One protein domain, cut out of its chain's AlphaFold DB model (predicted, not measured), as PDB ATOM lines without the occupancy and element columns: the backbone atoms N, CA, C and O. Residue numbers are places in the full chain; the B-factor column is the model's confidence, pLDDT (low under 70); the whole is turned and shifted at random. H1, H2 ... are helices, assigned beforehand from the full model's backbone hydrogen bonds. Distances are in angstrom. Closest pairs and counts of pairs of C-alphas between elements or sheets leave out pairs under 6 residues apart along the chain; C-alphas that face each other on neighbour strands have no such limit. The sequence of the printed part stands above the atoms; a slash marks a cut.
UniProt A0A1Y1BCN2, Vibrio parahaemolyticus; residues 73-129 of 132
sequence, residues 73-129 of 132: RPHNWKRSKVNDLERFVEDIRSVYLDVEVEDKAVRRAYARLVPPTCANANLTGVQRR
ATOM      1  N   ARG A  73     161.012 216.730 121.669       51.47
ATOM      2  CA  ARG A  73     160.970 218.175 121.877       51.47
ATOM      3  C   ARG A  73     160.349 218.482 123.251       51.47
ATOM      4  O   ARG A  73     159.327 217.878 123.591       51.47
ATOM      5  N   PRO A  74     160.843 219.487 123.997       53.97
ATOM      6  CA  PRO A  74     160.280 219.893 125.290       53.97
ATOM      7  C   PRO A  74     158.803 220.329 125.231       53.97
ATOM      8  O   PRO A  74     158.207 220.623 126.256       53.97
ATOM      9  N   HIS A  75     158.168 220.374 124.059       55.31
ATOM     10  CA  HIS A  75     156.730 220.605 123.953       55.31
ATOM     11  C   HIS A  75     155.885 219.358 124.285       55.31
ATOM     12  O   HIS A  75     154.727 219.484 124.679       55.31
ATOM     13  N   ASN A  76     156.462 218.155 124.191       59.59
ATOM     14  CA  ASN A  76     155.706 216.904 124.290       59.59
ATOM     15  C   ASN A  76     155.542 216.396 125.732       59.59
ATOM     16  O   ASN A  76     154.628 215.615 125.984       59.59
ATOM     17  N   TRP A  77     156.340 216.872 126.704       64.31
ATOM     18  CA  TRP A  77     156.219 216.413 128.102       64.31
ATOM     19  C   TRP A  77     154.851 216.737 128.700       64.31
ATOM     20  O   TRP A  77     154.296 215.938 129.451       64.31
ATOM     21  N   LYS A  78     154.289 217.904 128.349       71.44
ATOM     22  CA  LYS A  78     152.953 218.302 128.799       71.44
ATOM     23  C   LYS A  78     151.907 217.331 128.265       71.44
ATOM     24  O   LYS A  78     151.042 216.907 129.018       71.44
ATOM     25  N   ARG A  79     152.014 216.942 126.990       73.38
ATOM     26  CA  ARG A  79     151.068 216.022 126.353       73.38
ATOM     27  C   ARG A  79     151.142 214.622 126.961       73.38
ATOM     28  O   ARG A  79     150.094 214.055 127.241       73.38
ATOM     29  N   SER A  80     152.345 214.109 127.225       74.69
ATOM     30  CA  SER A  80     152.523 212.811 127.890       74.69
ATOM     31  C   SER A  80     151.926 212.809 129.296       74.69
ATOM     32  O   SER A  80     151.126 211.934 129.599       74.69
ATOM     33  N   LYS A  81     152.196 213.840 130.115       79.94
ATOM     34  CA  LYS A  81     151.595 213.941 131.457       79.94
ATOM     35  C   LYS A  81     150.072 214.038 131.425       79.94
ATOM     36  O   LYS A  81     149.421 213.455 132.283       79.94
ATOM     37  N   VAL A  82     149.511 214.770 130.460       84.62
ATOM     38  CA  VAL A  82     148.053 214.866 130.292       84.62
ATOM     39  C   VAL A  82     147.466 213.505 129.923       84.62
ATOM     40  O   VAL A  82     146.514 213.089 130.565       84.62
ATOM     41  N   ASN A  83     148.060 212.786 128.968       82.75
ATOM     42  CA  ASN A  83     147.602 211.448 128.580       82.75
ATOM     43  C   ASN A  83     147.728 210.429 129.729       82.75
ATOM     44  O   ASN A  83     146.838 209.608 129.927       82.75
ATOM     45  N   ASP A  84     148.815 210.477 130.499       85.38
ATOM     46  CA  ASP A  84     149.000 209.569 131.636       85.38
ATOM     47  C   ASP A  84     147.985 209.849 132.753       85.38
ATOM     48  O   ASP A  84     147.450 208.915 133.353       85.38
ATOM     49  N   LEU A  85     147.676 211.127 132.997       90.81
ATOM     50  CA  LEU A  85     146.649 211.537 133.953       90.81
ATOM     51  C   LEU A  85     145.242 211.161 133.478       90.81
ATOM     52  O   LEU A  85     144.442 210.681 134.275       90.81
ATOM     53  N   GLU A  86     144.945 211.356 132.193       91.25
ATOM     54  CA  GLU A  86     143.669 210.989 131.572       91.25
ATOM     55  C   GLU A  86     143.388 209.494 131.757       91.25
ATOM     56  O   GLU A  86     142.355 209.132 132.317       91.25
ATOM     57  N   ARG A  87     144.367 208.637 131.433       89.00
ATOM     58  CA  ARG A  87     144.270 207.180 131.624       89.00
ATOM     59  C   ARG A  87     144.105 206.778 133.087       89.00
ATOM     60  O   ARG A  87     143.400 205.823 133.387       89.00
ATOM     61  N   PHE A  88     144.764 207.478 134.010       91.81
ATOM     62  CA  PHE A  88     144.609 207.216 135.440       91.81
ATOM     63  C   PHE A  88     143.200 207.548 135.942       91.81
ATOM     64  O   PHE A  88     142.617 206.773 136.698       91.81
ATOM     65  N   VAL A  89     142.643 208.685 135.516       92.75
ATOM     66  CA  VAL A  89     141.275 209.083 135.876       92.75
ATOM     67  C   VAL A  89     140.253 208.126 135.266       92.75
ATOM     68  O   VAL A  89     139.288 207.773 135.943       92.75
ATOM     69  N   GLU A  90     140.471 207.692 134.027       92.56
ATOM     70  CA  GLU A  90     139.638 206.696 133.354       92.56
ATOM     71  C   GLU A  90     139.643 205.359 134.107       92.56
ATOM     72  O   GLU A  90     138.572 204.867 134.456       92.56
ATOM     73  N   ASP A  91     140.822 204.826 134.456       91.38
ATOM     74  CA  ASP A  91     140.966 203.552 135.181       91.38
ATOM     75  C   ASP A  91     140.296 203.573 136.582       91.38
ATOM     76  O   ASP A  91     139.857 202.530 137.049       91.38
ATOM     77  N   ILE A  92     140.203 204.727 137.266       90.31
ATOM     78  CA  ILE A  92     139.573 204.837 138.607       90.31
ATOM     79  C   ILE A  92     138.067 205.132 138.546       90.31
ATOM     80  O   ILE A  92     137.337 204.807 139.481       90.31
ATOM     81  N   ARG A  93     137.592 205.815 137.498       89.88
ATOM     82  CA  ARG A  93     136.178 206.217 137.380       89.88
ATOM     83  C   ARG A  93     135.328 205.248 136.574       89.88
ATOM     84  O   ARG A  93     134.104 205.346 136.632       89.88
ATOM     85  N   SER A  94     135.952 204.378 135.792       87.50
ATOM     86  CA  SER A  94     135.247 203.335 135.059       87.50
ATOM     87  C   SER A  94     134.872 202.190 135.998       87.50
ATOM     88  O   SER A  94     135.649 201.794 136.860       87.50
ATOM     89  N   VAL A  95     133.657 201.675 135.825       88.00
ATOM     90  CA  VAL A  95     133.180 200.448 136.468       88.00
ATOM     91  C   VAL A  95     132.908 199.461 135.345       88.00
ATOM     92  O   VAL A  95     132.151 199.768 134.420       88.00
ATOM     93  N   TYR A  96     133.573 198.312 135.390       87.06
ATOM     94  CA  TYR A  96     133.444 197.267 134.381       87.06
ATOM     95  C   TYR A  96     132.523 196.162 134.903       87.06
ATOM     96  O   TYR A  96     132.455 195.913 136.095       87.06
ATOM     97  N   LEU A  97     131.795 195.500 134.000       89.00
ATOM     98  CA  LEU A  97     130.950 194.346 134.348       89.00
ATOM     99  C   LEU A  97     131.753 193.039 134.444       89.00
ATOM    100  O   LEU A  97     131.268 192.053 134.989       89.00
ATOM    101  N   ASP A  98     132.952 193.022 133.860       91.00
ATOM    102  CA  ASP A  98     133.866 191.886 133.872       91.00
ATOM    103  C   ASP A  98     134.930 192.090 134.955       91.00
ATOM    104  O   ASP A  98     135.719 193.041 134.898       91.00
ATOM    105  N   VAL A  99     134.964 191.156 135.907       86.38
ATOM    106  CA  VAL A  99     135.874 191.149 137.059       86.38
ATOM    107  C   VAL A  99     137.342 191.159 136.620       86.38
ATOM    108  O   VAL A  99     138.179 191.789 137.267       86.38
ATOM    109  N   GLU A 100     137.687 190.503 135.506       88.88
ATOM    110  CA  GLU A 100     139.082 190.451 135.053       88.88
ATOM    111  C   GLU A 100     139.549 191.805 134.495       88.88
ATOM    112  O   GLU A 100     140.705 192.210 134.665       88.88
ATOM    113  N   VAL A 101     138.654 192.530 133.821       89.06
ATOM    114  CA  VAL A 101     138.948 193.863 133.278       89.06
ATOM    115  C   VAL A 101     139.050 194.886 134.405       89.06
ATOM    116  O   VAL A 101     139.948 195.734 134.375       89.06
ATOM    117  N   GLU A 102     138.186 194.767 135.411       89.50
ATOM    118  CA  GLU A 102     138.205 195.610 136.600       89.50
ATOM    119  C   GLU A 102     139.501 195.443 137.406       89.50
ATOM    120  O   GLU A 102     140.194 196.434 137.651       89.50
ATOM    121  N   ASP A 103     139.922 194.208 137.714       88.50
ATOM    122  CA  ASP A 103     141.188 193.967 138.430       88.50
ATOM    123  C   ASP A 103     142.388 194.538 137.657       88.50
ATOM    124  O   ASP A 103     143.278 195.180 138.227       88.50
ATOM    125  N   LYS A 104     142.397 194.391 136.326       90.00
ATOM    126  CA  LYS A 104     143.440 194.978 135.472       90.00
ATOM    127  C   LYS A 104     143.451 196.505 135.541       90.00
ATOM    128  O   LYS A 104     144.539 197.085 135.569       90.00
ATOM    129  N   ALA A 105     142.294 197.163 135.538       90.25
ATOM    130  CA  ALA A 105     142.199 198.620 135.652       90.25
ATOM    131  C   ALA A 105     142.723 199.110 137.006       90.25
ATOM    132  O   ALA A 105     143.585 199.994 137.061       90.25
ATOM    133  N   VAL A 106     142.316 198.445 138.087       88.19
ATOM    134  CA  VAL A 106     142.768 198.753 139.446       88.19
ATOM    135  C   VAL A 106     144.280 198.563 139.582       88.19
ATOM    136  O   VAL A 106     144.982 199.462 140.054       88.19
ATOM    137  N   ARG A 107     144.837 197.452 139.085       88.19
ATOM    138  CA  ARG A 107     146.292 197.212 139.076       88.19
ATOM    139  C   ARG A 107     147.067 198.270 138.290       88.19
ATOM    140  O   ARG A 107     148.136 198.693 138.736       88.19
ATOM    141  N   ARG A 108     146.549 198.730 137.144       89.38
ATOM    142  CA  ARG A 108     147.160 199.836 136.381       89.38
ATOM    143  C   ARG A 108     147.148 201.142 137.168       89.38
ATOM    144  O   ARG A 108     148.142 201.866 137.136       89.38
ATOM    145  N   ALA A 109     146.064 201.442 137.881       89.44
ATOM    146  CA  ALA A 109     145.998 202.609 138.754       89.44
ATOM    147  C   ALA A 109     147.029 202.516 139.892       89.44
ATOM    148  O   ALA A 109     147.771 203.473 140.113       89.44
ATOM    149  N   TYR A 110     147.157 201.347 140.533       87.06
ATOM    150  CA  TYR A 110     148.170 201.095 141.564       87.06
ATOM    151  C   TYR A 110     149.600 201.292 141.068       87.06
ATOM    152  O   TYR A 110     150.397 201.924 141.754       87.06
ATOM    153  N   ALA A 111     149.926 200.802 139.871       86.31
ATOM    154  CA  ALA A 111     151.269 200.923 139.311       86.31
ATOM    155  C   ALA A 111     151.706 202.383 139.070       86.31
ATOM    156  O   ALA A 111     152.902 202.663 139.013       86.31
ATOM    157  N   ARG A 112     150.756 203.318 138.927       87.06
ATOM    158  CA  ARG A 112     151.038 204.753 138.746       87.06
ATOM    159  C   ARG A 112     151.177 205.517 140.065       87.06
ATOM    160  O   ARG A 112     151.608 206.669 140.049       87.06
ATOM    161  N   LEU A 113     150.805 204.912 141.193       87.94
ATOM    162  CA  LEU A 113     150.890 205.537 142.509       87.94
ATOM    163  C   LEU A 113     152.193 205.163 143.212       87.94
ATOM    164  O   LEU A 113     152.681 204.042 143.127       87.94
ATOM    165  N   VAL A 114     152.744 206.115 143.964       83.75
ATOM    166  CA  VAL A 114     153.946 205.886 144.773       83.75
ATOM    167  C   VAL A 114     153.566 205.097 146.039       83.75
ATOM    168  O   VAL A 114     152.690 205.552 146.788       83.75
ATOM    169  N   PRO A 115     154.185 203.932 146.318       78.88
ATOM    170  CA  PRO A 115     153.978 203.195 147.567       78.88
ATOM    171  C   PRO A 115     154.825 203.760 148.726       78.88
ATOM    172  O   PRO A 115     155.996 204.061 148.495       78.88
ATOM    173  N   PRO A 116     154.334 203.806 149.986       74.56
ATOM    174  CA  PRO A 116     152.947 203.860 150.463       74.56
ATOM    175  C   PRO A 116     152.473 205.311 150.712       74.56
ATOM    176  O   PRO A 116     153.109 206.079 151.430       74.56
ATOM    177  N   THR A 117     151.312 205.680 150.163       81.50
ATOM    178  CA  THR A 117     150.653 206.984 150.379       81.50
ATOM    179  C   THR A 117     149.183 206.795 150.767       81.50
ATOM    180  O   THR A 117     148.605 205.731 150.544       81.50
ATOM    181  N   CYS A 118     148.541 207.829 151.326       78.62
ATOM    182  CA  CYS A 118     147.109 207.799 151.666       78.62
ATOM    183  C   CYS A 118     146.200 207.514 150.454       78.62
ATOM    184  O   CYS A 118     145.122 206.944 150.614       78.62
ATOM    185  N   ALA A 119     146.653 207.834 149.236       79.88
ATOM    186  CA  ALA A 119     145.953 207.503 147.998       79.88
ATOM    187  C   ALA A 119     145.816 205.982 147.792       79.88
ATOM    188  O   ALA A 119     144.738 205.506 147.442       79.88
ATOM    189  N   ASN A 120     146.868 205.212 148.093       82.38
ATOM    190  CA  ASN A 120     146.824 203.749 147.998       82.38
ATOM    191  C   ASN A 120     145.841 203.146 149.006       82.38
ATOM    192  O   ASN A 120     145.128 202.201 148.672       82.38
ATOM    193  N   ALA A 121     145.769 203.713 150.217       82.31
ATOM    194  CA  ALA A 121     144.852 203.257 151.260       82.31
ATOM    195  C   ALA A 121     143.379 203.406 150.836       82.31
ATOM    196  O   ALA A 121     142.574 202.497 151.053       82.31
ATOM    197  N   ASN A 122     143.032 204.505 150.160       82.31
ATOM    198  CA  ASN A 122     141.676 204.724 149.655       82.31
ATOM    199  C   ASN A 122     141.282 203.692 148.587       82.31
ATOM    200  O   ASN A 122     140.197 203.124 148.677       82.31
ATOM    201  N   LEU A 123     142.174 203.389 147.635       80.50
ATOM    202  CA  LEU A 123     141.921 202.357 146.620       80.50
ATOM    203  C   LEU A 123     141.782 200.962 147.244       80.50
ATOM    204  O   LEU A 123     140.873 200.218 146.883       80.50
ATOM    205  N   THR A 124     142.596 200.638 148.261       78.62
ATOM    206  CA  THR A 124     142.482 199.331 148.939       78.62
ATOM    207  C   THR A 124     141.162 199.198 149.695       78.62
ATOM    208  O   THR A 124     140.642 198.097 149.866       78.62
ATOM    209  N   GLY A 125     140.613 200.324 150.163       74.62
ATOM    210  CA  GLY A 125     139.333 200.371 150.856       74.62
ATOM    211  C   GLY A 125     138.138 200.133 149.934       74.62
ATOM    212  O   GLY A 125     137.145 199.586 150.403       74.62
ATOM    213  N   VAL A 126     138.234 200.503 148.652       70.88
ATOM    214  CA  VAL A 126     137.189 200.240 147.646       70.88
ATOM    215  C   VAL A 126     137.139 198.750 147.317       70.88
ATOM    216  O   VAL A 126     136.080 198.147 147.426       70.88
ATOM    217  N   GLN A 127     138.286 198.120 147.060       70.00
ATOM    218  CA  GLN A 127     138.325 196.702 146.684       70.00
ATOM    219  C   GLN A 127     137.907 195.748 147.815       70.00
ATOM    220  O   GLN A 127     137.429 194.650 147.561       70.00
ATOM    221  N   ARG A 128     138.031 196.164 149.084       65.19
ATOM    222  CA  ARG A 128     137.541 195.381 150.233       65.19
ATOM    223  C   ARG A 128     136.004 195.378 150.351       65.19
ATOM    224  O   ARG A 128     135.468 194.567 151.098       65.19
ATOM    225  N   ARG A 129     135.298 196.310 149.699       59.62
ATOM    226  CA  ARG A 129     133.838 196.480 149.838       59.62
ATOM    227  C   ARG A 129     133.009 195.601 148.901       59.62
ATOM    228  O   ARG A 129     131.806 195.532 149.122       59.62
TER     229      ARG A 129
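AT A GLANCE: This is residues 73 to 129 of the 132 residues of a protein of Vibrio parahaemolyticus (UniProt A0A1Y1BCN2). The long helix H1 meets H2 with its last turns, and H3 runs back beside H2; residues 73 to 83, of which 76 to 83 belong to H1, stick out as an arm. The printed part has 57 residues, with three named helices in the order H1, H2, H3 and no named strand: all helix. It is loose, with a radius of gyration of the C-alphas of 13.2 A, and flat, spanning 44 by 27 by 14 A.

IN THESE COORDINATES: Find C-alpha 76 at (155.706, 216.904, 124.290); from there H1 runs 25.8 A to residue 93. H2, residues 99 to 112, covers 20.4 A. H3, residues 118 to 127, covers 15.0 A and ends at (138.325, 196.702, 146.684).

HOW THE PARTS SIT: Look at residues 88 to 92, with which alone H1 touches H2; the closest C-alphas, of Asp 91 and Ala 105, are 5.1 A apart. This helical hairpin runs opposite ways at a steep tilt of 41 degrees. H2 and H3 are close but not clearly touching, the closest C-alphas, of Tyr 110 and Asn 120, being 7.1 A apart; they run opposite ways at a shallow tilt of 5 degrees. H1 and H3 are apart. In H1, H2 and H3 every O i to N i+4 pair is within hydrogen-bond range.

THE WHOLE: The C-alphas of Arg 73 and Arg 129, the two farthest apart, are 44.6 A apart. The printed part has no cut, and both links are tight. In this model, pLDDT is under 70 at residues 73 to 77 and 128 to 129.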